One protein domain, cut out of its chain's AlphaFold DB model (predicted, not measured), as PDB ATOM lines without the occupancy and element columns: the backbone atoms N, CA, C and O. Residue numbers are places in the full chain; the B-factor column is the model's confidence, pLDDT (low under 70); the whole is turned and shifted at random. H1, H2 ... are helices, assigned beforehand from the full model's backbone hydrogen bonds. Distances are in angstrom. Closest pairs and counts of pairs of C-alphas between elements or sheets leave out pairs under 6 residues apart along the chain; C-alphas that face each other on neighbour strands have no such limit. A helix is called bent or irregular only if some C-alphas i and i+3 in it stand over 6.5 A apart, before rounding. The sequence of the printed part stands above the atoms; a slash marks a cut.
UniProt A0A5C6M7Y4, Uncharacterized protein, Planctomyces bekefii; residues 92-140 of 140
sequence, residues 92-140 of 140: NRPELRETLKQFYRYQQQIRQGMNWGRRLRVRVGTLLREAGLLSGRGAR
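Overview. This is residues 92 to 140 of the 140 residues of an uncharacterized protein of Planctomyces bekefii (UniProt A0A5C6M7Y4). The model is an open U: two helices, H1 and H2, stand as separate arms joined at one end by a tight link, with empty space between them. Beyond H2 a tail without a named element, residues 131 to 140, turns back toward the open mouth of the U. The printed part has 49 residues with two named helices, H1 then H2, and no named strand; the class is all helix. The whole is loose, with a radius of gyration of the C-alphas of 13.5 A and spans of 32 by 31 by 18 A.

Along the chain. H1 is residues 94 to 111, 25.8 A from first to last C-alpha, beginning at C-alpha 94 at (-24.800, -16.451, -25.117). It ends at C-alpha 111 at (-48.252, -7.974, -31.821). H2 is residues 116 to 130, 20.8 A long, and ends at C-alpha 130 at (-39.969, -34.057, -25.804).

Arrangement. H1 and H2 are apart, with no C-alpha of the one within 8 A of the other. The link between them, residues 112 to 115, is tight, with 4 residues. The x coordinate of the C-alphas falls from the first residue of H1 to its last, and rises from the first residue of H2 to its last. Residues 92 to 108, of which 94 to 108 belong to H1, stand free, and so do residues 135 to 140. In H1 and H2 every O i to N i+4 pair is within hydrogen-bond range, and neither helix is bent.

Size, cuts and confidence. The two C-alphas farthest apart, those of Asn 92 and Gly 117, are 35.4 A apart. The printed part has no cut and ends at Arg 140, the chain's last residue. The mean pLDDT of the printed part is 70.5; 21 residues are under 70, among them residues 111 to 120 and 134 to 140.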
ATOM      1  N   ASN A  92     -19.277 -12.009 -24.785       63.59
ATOM      2  CA  ASN A  92     -20.372 -12.662 -25.480       63.59
ATOM      3  C   ASN A  92     -20.953 -13.774 -24.600       63.59
ATOM      4  O   ASN A  92     -20.659 -14.955 -24.792       63.59
ATOM      5  N   ARG A  93     -21.729 -13.369 -23.592       70.81
ATOM      6  CA  ARG A  93     -22.597 -14.261 -22.818       70.81
ATOM      7  C   ARG A  93     -23.732 -14.721 -23.741       70.81
ATOM      8  O   ARG A  93     -24.596 -13.895 -24.059       70.81
ATOM      9  N   PRO A  94     -23.738 -15.978 -24.229       77.94
ATOM     10  CA  PRO A  94     -24.800 -16.451 -25.117       77.94
ATOM     11  C   PRO A  94     -26.184 -16.334 -24.464       77.94
ATOM     12  O   PRO A  94     -27.180 -16.165 -25.162       77.94
ATOM     13  N   GLU A  95     -26.239 -16.321 -23.132       83.12
ATOM     14  CA  GLU A  95     -27.462 -16.198 -22.347       83.12
ATOM     15  C   GLU A  95     -28.213 -14.899 -22.658       83.12
ATOM     16  O   GLU A  95     -29.415 -14.945 -22.892       83.12
ATOM     17  N   LEU A  96     -27.522 -13.752 -22.744       80.50
ATOM     18  CA  LEU A  96     -28.170 -12.469 -23.053       80.50
ATOM     19  C   LEU A  96     -28.785 -12.482 -24.453       80.50
ATOM     20  O   LEU A  96     -29.908 -12.017 -24.652       80.50
ATOM     21  N   ARG A  97     -28.051 -13.027 -25.429       83.81
ATOM     22  CA  ARG A  97     -28.538 -13.158 -26.804       83.81
ATOM     23  C   ARG A  97     -29.776 -14.049 -26.848       83.81
ATOM     24  O   ARG A  97     -30.751 -13.685 -27.499       83.81
ATOM     25  N   GLU A  98     -29.780 -15.163 -26.122       88.81
ATOM     26  CA  GLU A  98     -30.958 -16.027 -26.026       88.81
ATOM     27  C   GLU A  98     -32.127 -15.366 -25.288       88.81
ATOM     28  O   GLU A  98     -33.268 -15.479 -25.738       88.81
ATOM     29  N   THR A  99     -31.880 -14.598 -24.224       87.44
ATOM     30  CA  THR A  99     -32.927 -13.813 -23.553       87.44
ATOM     31  C   THR A  99     -33.543 -12.776 -24.497       87.44
ATOM     32  O   THR A  99     -34.767 -12.660 -24.557       87.44
ATOM     33  N   LEU A 100     -32.736 -12.069 -25.297       87.50
ATOM     34  CA  LEU A 100     -33.247 -11.144 -26.317       87.50
ATOM     35  C   LEU A 100     -34.097 -11.880 -27.362       87.50
ATOM     36  O   LEU A 100     -35.193 -11.430 -27.692       87.50
ATOM     37  N   LYS A 101     -33.646 -13.050 -27.833       90.88
ATOM     38  CA  LYS A 101     -34.412 -13.894 -28.767       90.88
ATOM     39  C   LYS A 101     -35.760 -14.304 -28.173       90.88
ATOM     40  O   LYS A 101     -36.777 -14.235 -28.863       90.88
ATOM     41  N   GLN A 102     -35.793 -14.711 -26.904       90.00
ATOM     42  CA  GLN A 102     -37.031 -15.047 -26.193       90.00
ATOM     43  C   GLN A 102     -37.967 -13.837 -26.085       90.00
ATOM     44  O   GLN A 102     -39.150 -13.951 -26.414       90.00
ATOM     45  N   PHE A 103     -37.433 -12.674 -25.705       88.69
ATOM     46  CA  PHE A 103     -38.190 -11.427 -25.618       88.69
ATOM     47  C   PHE A 103     -38.833 -11.047 -26.959       88.69
ATOM     48  O   PHE A 103     -40.040 -10.808 -27.011       88.69
ATOM     49  N   TYR A 104     -38.076 -11.049 -28.062       88.81
ATOM     50  CA  TYR A 104     -38.622 -10.682 -29.373       88.81
ATOM     51  C   TYR A 104     -39.633 -11.696 -29.903       88.81
ATOM     52  O   TYR A 104     -40.655 -11.300 -30.466       88.81
ATOM     53  N   ARG A 105     -39.422 -12.996 -29.664       87.12
ATOM     54  CA  ARG A 105     -40.425 -14.026 -29.980       87.12
ATOM     55  C   ARG A 105     -41.732 -13.775 -29.230       87.12
ATOM     56  O   ARG A 105     -42.798 -13.862 -29.836       87.12
ATOM     57  N   TYR A 106     -41.653 -13.437 -27.945       84.38
ATOM     58  CA  TYR A 106     -42.818 -13.090 -27.133       84.38
ATOM     59  C   TYR A 106     -43.519 -11.818 -27.640       84.38
ATOM     60  O   TYR A 106     -44.731 -11.821 -27.844       84.38
ATOM     61  N   GLN A 107     -42.766 -10.757 -27.945       82.81
ATOM     62  CA  GLN A 107     -43.315  -9.518 -28.509       82.81
ATOM     63  C   GLN A 107     -44.042  -9.753 -29.837       82.81
ATOM     64  O   GLN A 107     -45.146  -9.247 -30.033       82.81
ATOM     65  N   GLN A 108     -43.470 -10.559 -30.737       80.06
ATOM     66  CA  GLN A 108     -44.134 -10.909 -31.993       80.06
ATOM     67  C   GLN A 108     -45.441 -11.681 -31.770       80.06
ATOM     68  O   GLN A 108     -46.400 -11.466 -32.506       80.06
ATOM     69  N   GLN A 109     -45.508 -12.552 -30.755       76.00
ATOM     70  CA  GLN A 109     -46.749 -13.254 -30.404       76.00
ATOM     71  C   GLN A 109     -47.839 -12.294 -29.919       76.00
ATOM     72  O   GLN A 109     -48.996 -12.483 -30.272       76.00
ATOM     73  N   ILE A 110     -47.483 -11.267 -29.141       72.62
ATOM     74  CA  ILE A 110     -48.446 -10.248 -28.702       72.62
ATOM     75  C   ILE A 110     -48.910  -9.399 -29.891       72.62
ATOM     76  O   ILE A 110     -50.109  -9.216 -30.080       72.62
ATOM     77  N   ARG A 111     -47.968  -8.894 -30.702       65.75
ATOM     78  CA  ARG A 111     -48.252  -7.974 -31.821       65.75
ATOM     79  C   ARG A 111     -49.133  -8.590 -32.903       65.75
ATOM     80  O   ARG A 111     -49.942  -7.891 -33.492       65.75
ATOM     81  N   GLN A 112     -48.987  -9.887 -33.160       63.84
ATOM     82  CA  GLN A 112     -49.807 -10.601 -34.145       63.84
ATOM     83  C   GLN A 112     -51.202 -10.976 -33.613       63.84
ATOM     84  O   GLN A 112     -51.965 -11.623 -34.327       63.84
ATOM     85  N   GLY A 113     -51.540 -10.598 -32.372       53.34
ATOM     86  CA  GLY A 113     -52.734 -11.079 -31.686       53.34
ATOM     87  C   GLY A 113     -52.613 -12.556 -31.297       53.34
ATOM     88  O   GLY A 113     -51.807 -13.319 -31.835       53.34
ATOM     89  N   MET A 114     -53.409 -12.985 -30.317       53.56
ATOM     90  CA  MET A 114     -53.356 -14.346 -29.783       53.56
ATOM     91  C   MET A 114     -53.866 -15.370 -30.811       53.56
ATOM     92  O   MET A 114     -55.031 -15.752 -30.818       53.56
ATOM     93  N   ASN A 115     -52.979 -15.836 -31.688       59.72
ATOM     94  CA  ASN A 115     -53.298 -16.848 -32.686       59.72
ATOM     95  C   ASN A 115     -53.218 -18.248 -32.050       59.72
ATOM     96  O   ASN A 115     -52.144 -18.860 -31.979       59.72
ATOM     97  N   TRP A 116     -54.356 -18.751 -31.562       57.31
ATOM     98  CA  TRP A 116     -54.489 -20.077 -30.939       57.31
ATOM     99  C   TRP A 116     -53.871 -21.200 -31.782       57.31
ATOM    100  O   TRP A 116     -53.179 -22.059 -31.237       57.31
ATOM    101  N   GLY A 117     -53.997 -21.142 -33.111       66.50
ATOM    102  CA  GLY A 117     -53.395 -22.124 -34.019       66.50
ATOM    103  C   GLY A 117     -51.861 -22.097 -34.045       66.50
ATOM    104  O   GLY A 117     -51.222 -23.109 -34.343       66.50
ATOM    105  N   ARG A 118     -51.230 -20.963 -33.713       62.12
ATOM    106  CA  ARG A 118     -49.769 -20.871 -33.556       62.12
ATOM    107  C   ARG A 118     -49.324 -21.425 -32.203       62.12
ATOM    108  O   ARG A 118     -48.334 -22.149 -32.162       62.12
ATOM    109  N   ARG A 119     -50.066 -21.160 -31.116       63.09
ATOM    110  CA  ARG A 119     -49.810 -21.767 -29.792       63.09
ATOM    111  C   ARG A 119     -49.950 -23.280 -29.827       63.09
ATOM    112  O   ARG A 119     -49.067 -23.961 -29.319       63.09
ATOM    113  N   LEU A 120     -51.008 -23.787 -30.459       69.19
ATOM    114  CA  LEU A 120     -51.219 -25.221 -30.610       69.19
ATOM    115  C   LEU A 120     -50.057 -25.847 -31.388       69.19
ATOM    116  O   LEU A 120     -49.456 -26.796 -30.909       69.19
ATOM    117  N   ARG A 121     -49.651 -25.253 -32.520       72.00
ATOM    118  CA  ARG A 121     -48.495 -25.730 -33.297       72.00
ATOM    119  C   ARG A 121     -47.181 -25.691 -32.528       72.00
ATOM    120  O   ARG A 121     -46.411 -26.638 -32.624       72.00
ATOM    121  N   VAL A 122     -46.912 -24.626 -31.771       68.56
ATOM    122  CA  VAL A 122     -45.706 -24.543 -30.933       68.56
ATOM    123  C   VAL A 122     -45.761 -25.592 -29.826       68.56
ATOM    124  O   VAL A 122     -44.795 -26.321 -29.660       68.56
ATOM    125  N   ARG A 123     -46.890 -25.725 -29.120       69.31
ATOM    126  CA  ARG A 123     -47.060 -26.690 -28.024       69.31
ATOM    127  C   ARG A 123     -46.959 -28.131 -28.516       69.31
ATOM    128  O   ARG A 123     -46.226 -28.906 -27.919       69.31
ATOM    129  N   VAL A 124     -47.621 -28.459 -29.624       76.69
ATOM    130  CA  VAL A 124     -47.504 -29.756 -30.307       76.69
ATOM    131  C   VAL A 124     -46.060 -29.978 -30.756       76.69
ATOM    132  O   VAL A 124     -45.493 -31.023 -30.474       76.69
ATOM    133  N   GLY A 125     -45.415 -28.980 -31.362       74.25
ATOM    134  CA  GLY A 125     -44.014 -29.071 -31.774       74.25
ATOM    135  C   GLY A 125     -43.027 -29.259 -30.615       74.25
ATOM    136  O   GLY A 125     -42.003 -29.907 -30.804       74.25
ATOM    137  N   THR A 126     -43.311 -28.714 -29.428       68.38
ATOM    138  CA  THR A 126     -42.523 -28.940 -28.206       68.38
ATOM    139  C   THR A 126     -42.752 -30.348 -27.664       68.38
ATOM    140  O   THR A 126     -41.779 -31.066 -27.466       68.38
ATOM    141  N   LEU A 127     -44.011 -30.782 -27.528       74.62
ATOM    142  CA  LEU A 127     -44.362 -32.127 -27.057       74.62
ATOM    143  C   LEU A 127     -43.799 -33.224 -27.965       74.62
ATOM    144  O   LEU A 127     -43.287 -34.225 -27.487       74.62
ATOM    145  N   LEU A 128     -43.832 -33.019 -29.282       74.81
ATOM    146  CA  LEU A 128     -43.258 -33.957 -30.241       74.81
ATOM    147  C   LEU A 128     -41.722 -34.024 -30.158       74.81
ATOM    148  O   LEU A 128     -41.155 -35.072 -30.443       74.81
ATOM    149  N   ARG A 129     -41.033 -32.946 -29.757       74.88
ATOM    150  CA  ARG A 129     -39.581 -32.990 -29.482       74.88
ATOM    151  C   ARG A 129     -39.279 -33.676 -28.153       74.88
ATOM    152  O   ARG A 129     -38.345 -34.464 -28.094       74.88
ATOM    153  N   GLU A 130     -40.073 -33.403 -27.119       73.50
ATOM    154  CA  GLU A 130     -39.969 -34.057 -25.804       73.50
ATOM    155  C   GLU A 130     -40.250 -35.565 -25.899       73.50
ATOM    156  O   GLU A 130     -39.582 -36.357 -25.244       73.50
ATOM    157  N   ALA A 131     -41.164 -35.974 -26.783       77.81
ATOM    158  CA  ALA A 131     -41.472 -37.370 -27.085       77.81
ATOM    159  C   ALA A 131     -40.501 -38.029 -28.090       77.81
ATOM    160  O   ALA A 131     -40.718 -39.170 -28.485       77.81
ATOM    161  N   GLY A 132     -39.463 -37.320 -28.558       81.00
ATOM    162  CA  GLY A 132     -38.482 -37.848 -29.518       81.00
ATOM    163  C   GLY A 132     -39.001 -38.052 -30.952       81.00
ATOM    164  O   GLY A 132     -38.288 -38.589 -31.795       81.00
ATOM    165  N   LEU A 133     -40.219 -37.598 -31.254       72.56
ATOM    166  CA  LEU A 133     -40.900 -37.748 -32.548       72.56
ATOM    167  C   LEU A 133     -40.496 -36.677 -33.575       72.56
ATOM    168  O   LEU A 133     -40.773 -36.814 -34.765       72.56
ATOM    169  N   LEU A 134     -39.826 -35.610 -33.134       63.09
ATOM    170  CA  LEU A 134     -39.199 -34.609 -33.996       63.09
ATOM    171  C   LEU A 134     -37.717 -34.475 -33.643       63.09
ATOM    172  O   LEU A 134     -37.359 -33.875 -32.630       63.09
ATOM    173  N   SER A 135     -36.845 -34.984 -34.512       57.81
ATOM    174  CA  SER A 135     -35.404 -34.750 -34.428       57.81
ATOM    175  C   SER A 135     -35.059 -33.364 -34.984       57.81
ATOM    176  O   SER A 135     -35.499 -32.965 -36.064       57.81
ATOM    177  N   GLY A 136     -34.284 -32.583 -34.227       52.12
ATOM    178  CA  GLY A 136     -33.820 -31.273 -34.673       52.12
ATOM    179  C   GLY A 136     -32.923 -31.392 -35.909       52.12
ATOM    180  O   GLY A 136     -31.810 -31.893 -35.814       52.12
ATOM    181  N   ARG A 137     -33.381 -30.890 -37.061       42.97
ATOM    182  CA  ARG A 137     -32.527 -30.526 -38.207       42.97
ATOM    183  C   ARG A 137     -32.490 -28.993 -38.297       42.97
ATOM    184  O   ARG A 137     -33.546 -28.375 -38.269       42.97
ATOM    185  N   GLY A 138     -31.354 -28.310 -38.390       34.56
ATOM    186  CA  GLY A 138     -29.976 -28.774 -38.396       34.56
ATOM    187  C   GLY A 138     -29.018 -27.608 -38.150       34.56
ATOM    188  O   GLY A 138     -29.347 -26.450 -38.395       34.56
ATOM    189  N   ALA A 139     -27.833 -27.951 -37.657       34.31
ATOM    190  CA  ALA A 139     -26.638 -27.165 -37.886       34.31
ATOM    191  C   ALA A 139     -26.222 -27.366 -39.351       34.31
ATOM    192  O   ALA A 139     -25.871 -28.481 -39.735       34.31
ATOM    193  N   ARG A 140     -26.315 -26.303 -40.149       30.34
ATOM    194  CA  ARG A 140     -25.421 -25.963 -41.260       30.34
ATOM    195  C   ARG A 140     -25.389 -24.446 -41.373       30.34
ATOM    196  O   ARG A 140     -26.471 -23.840 -41.211       30.34
TER     197      ARG A 140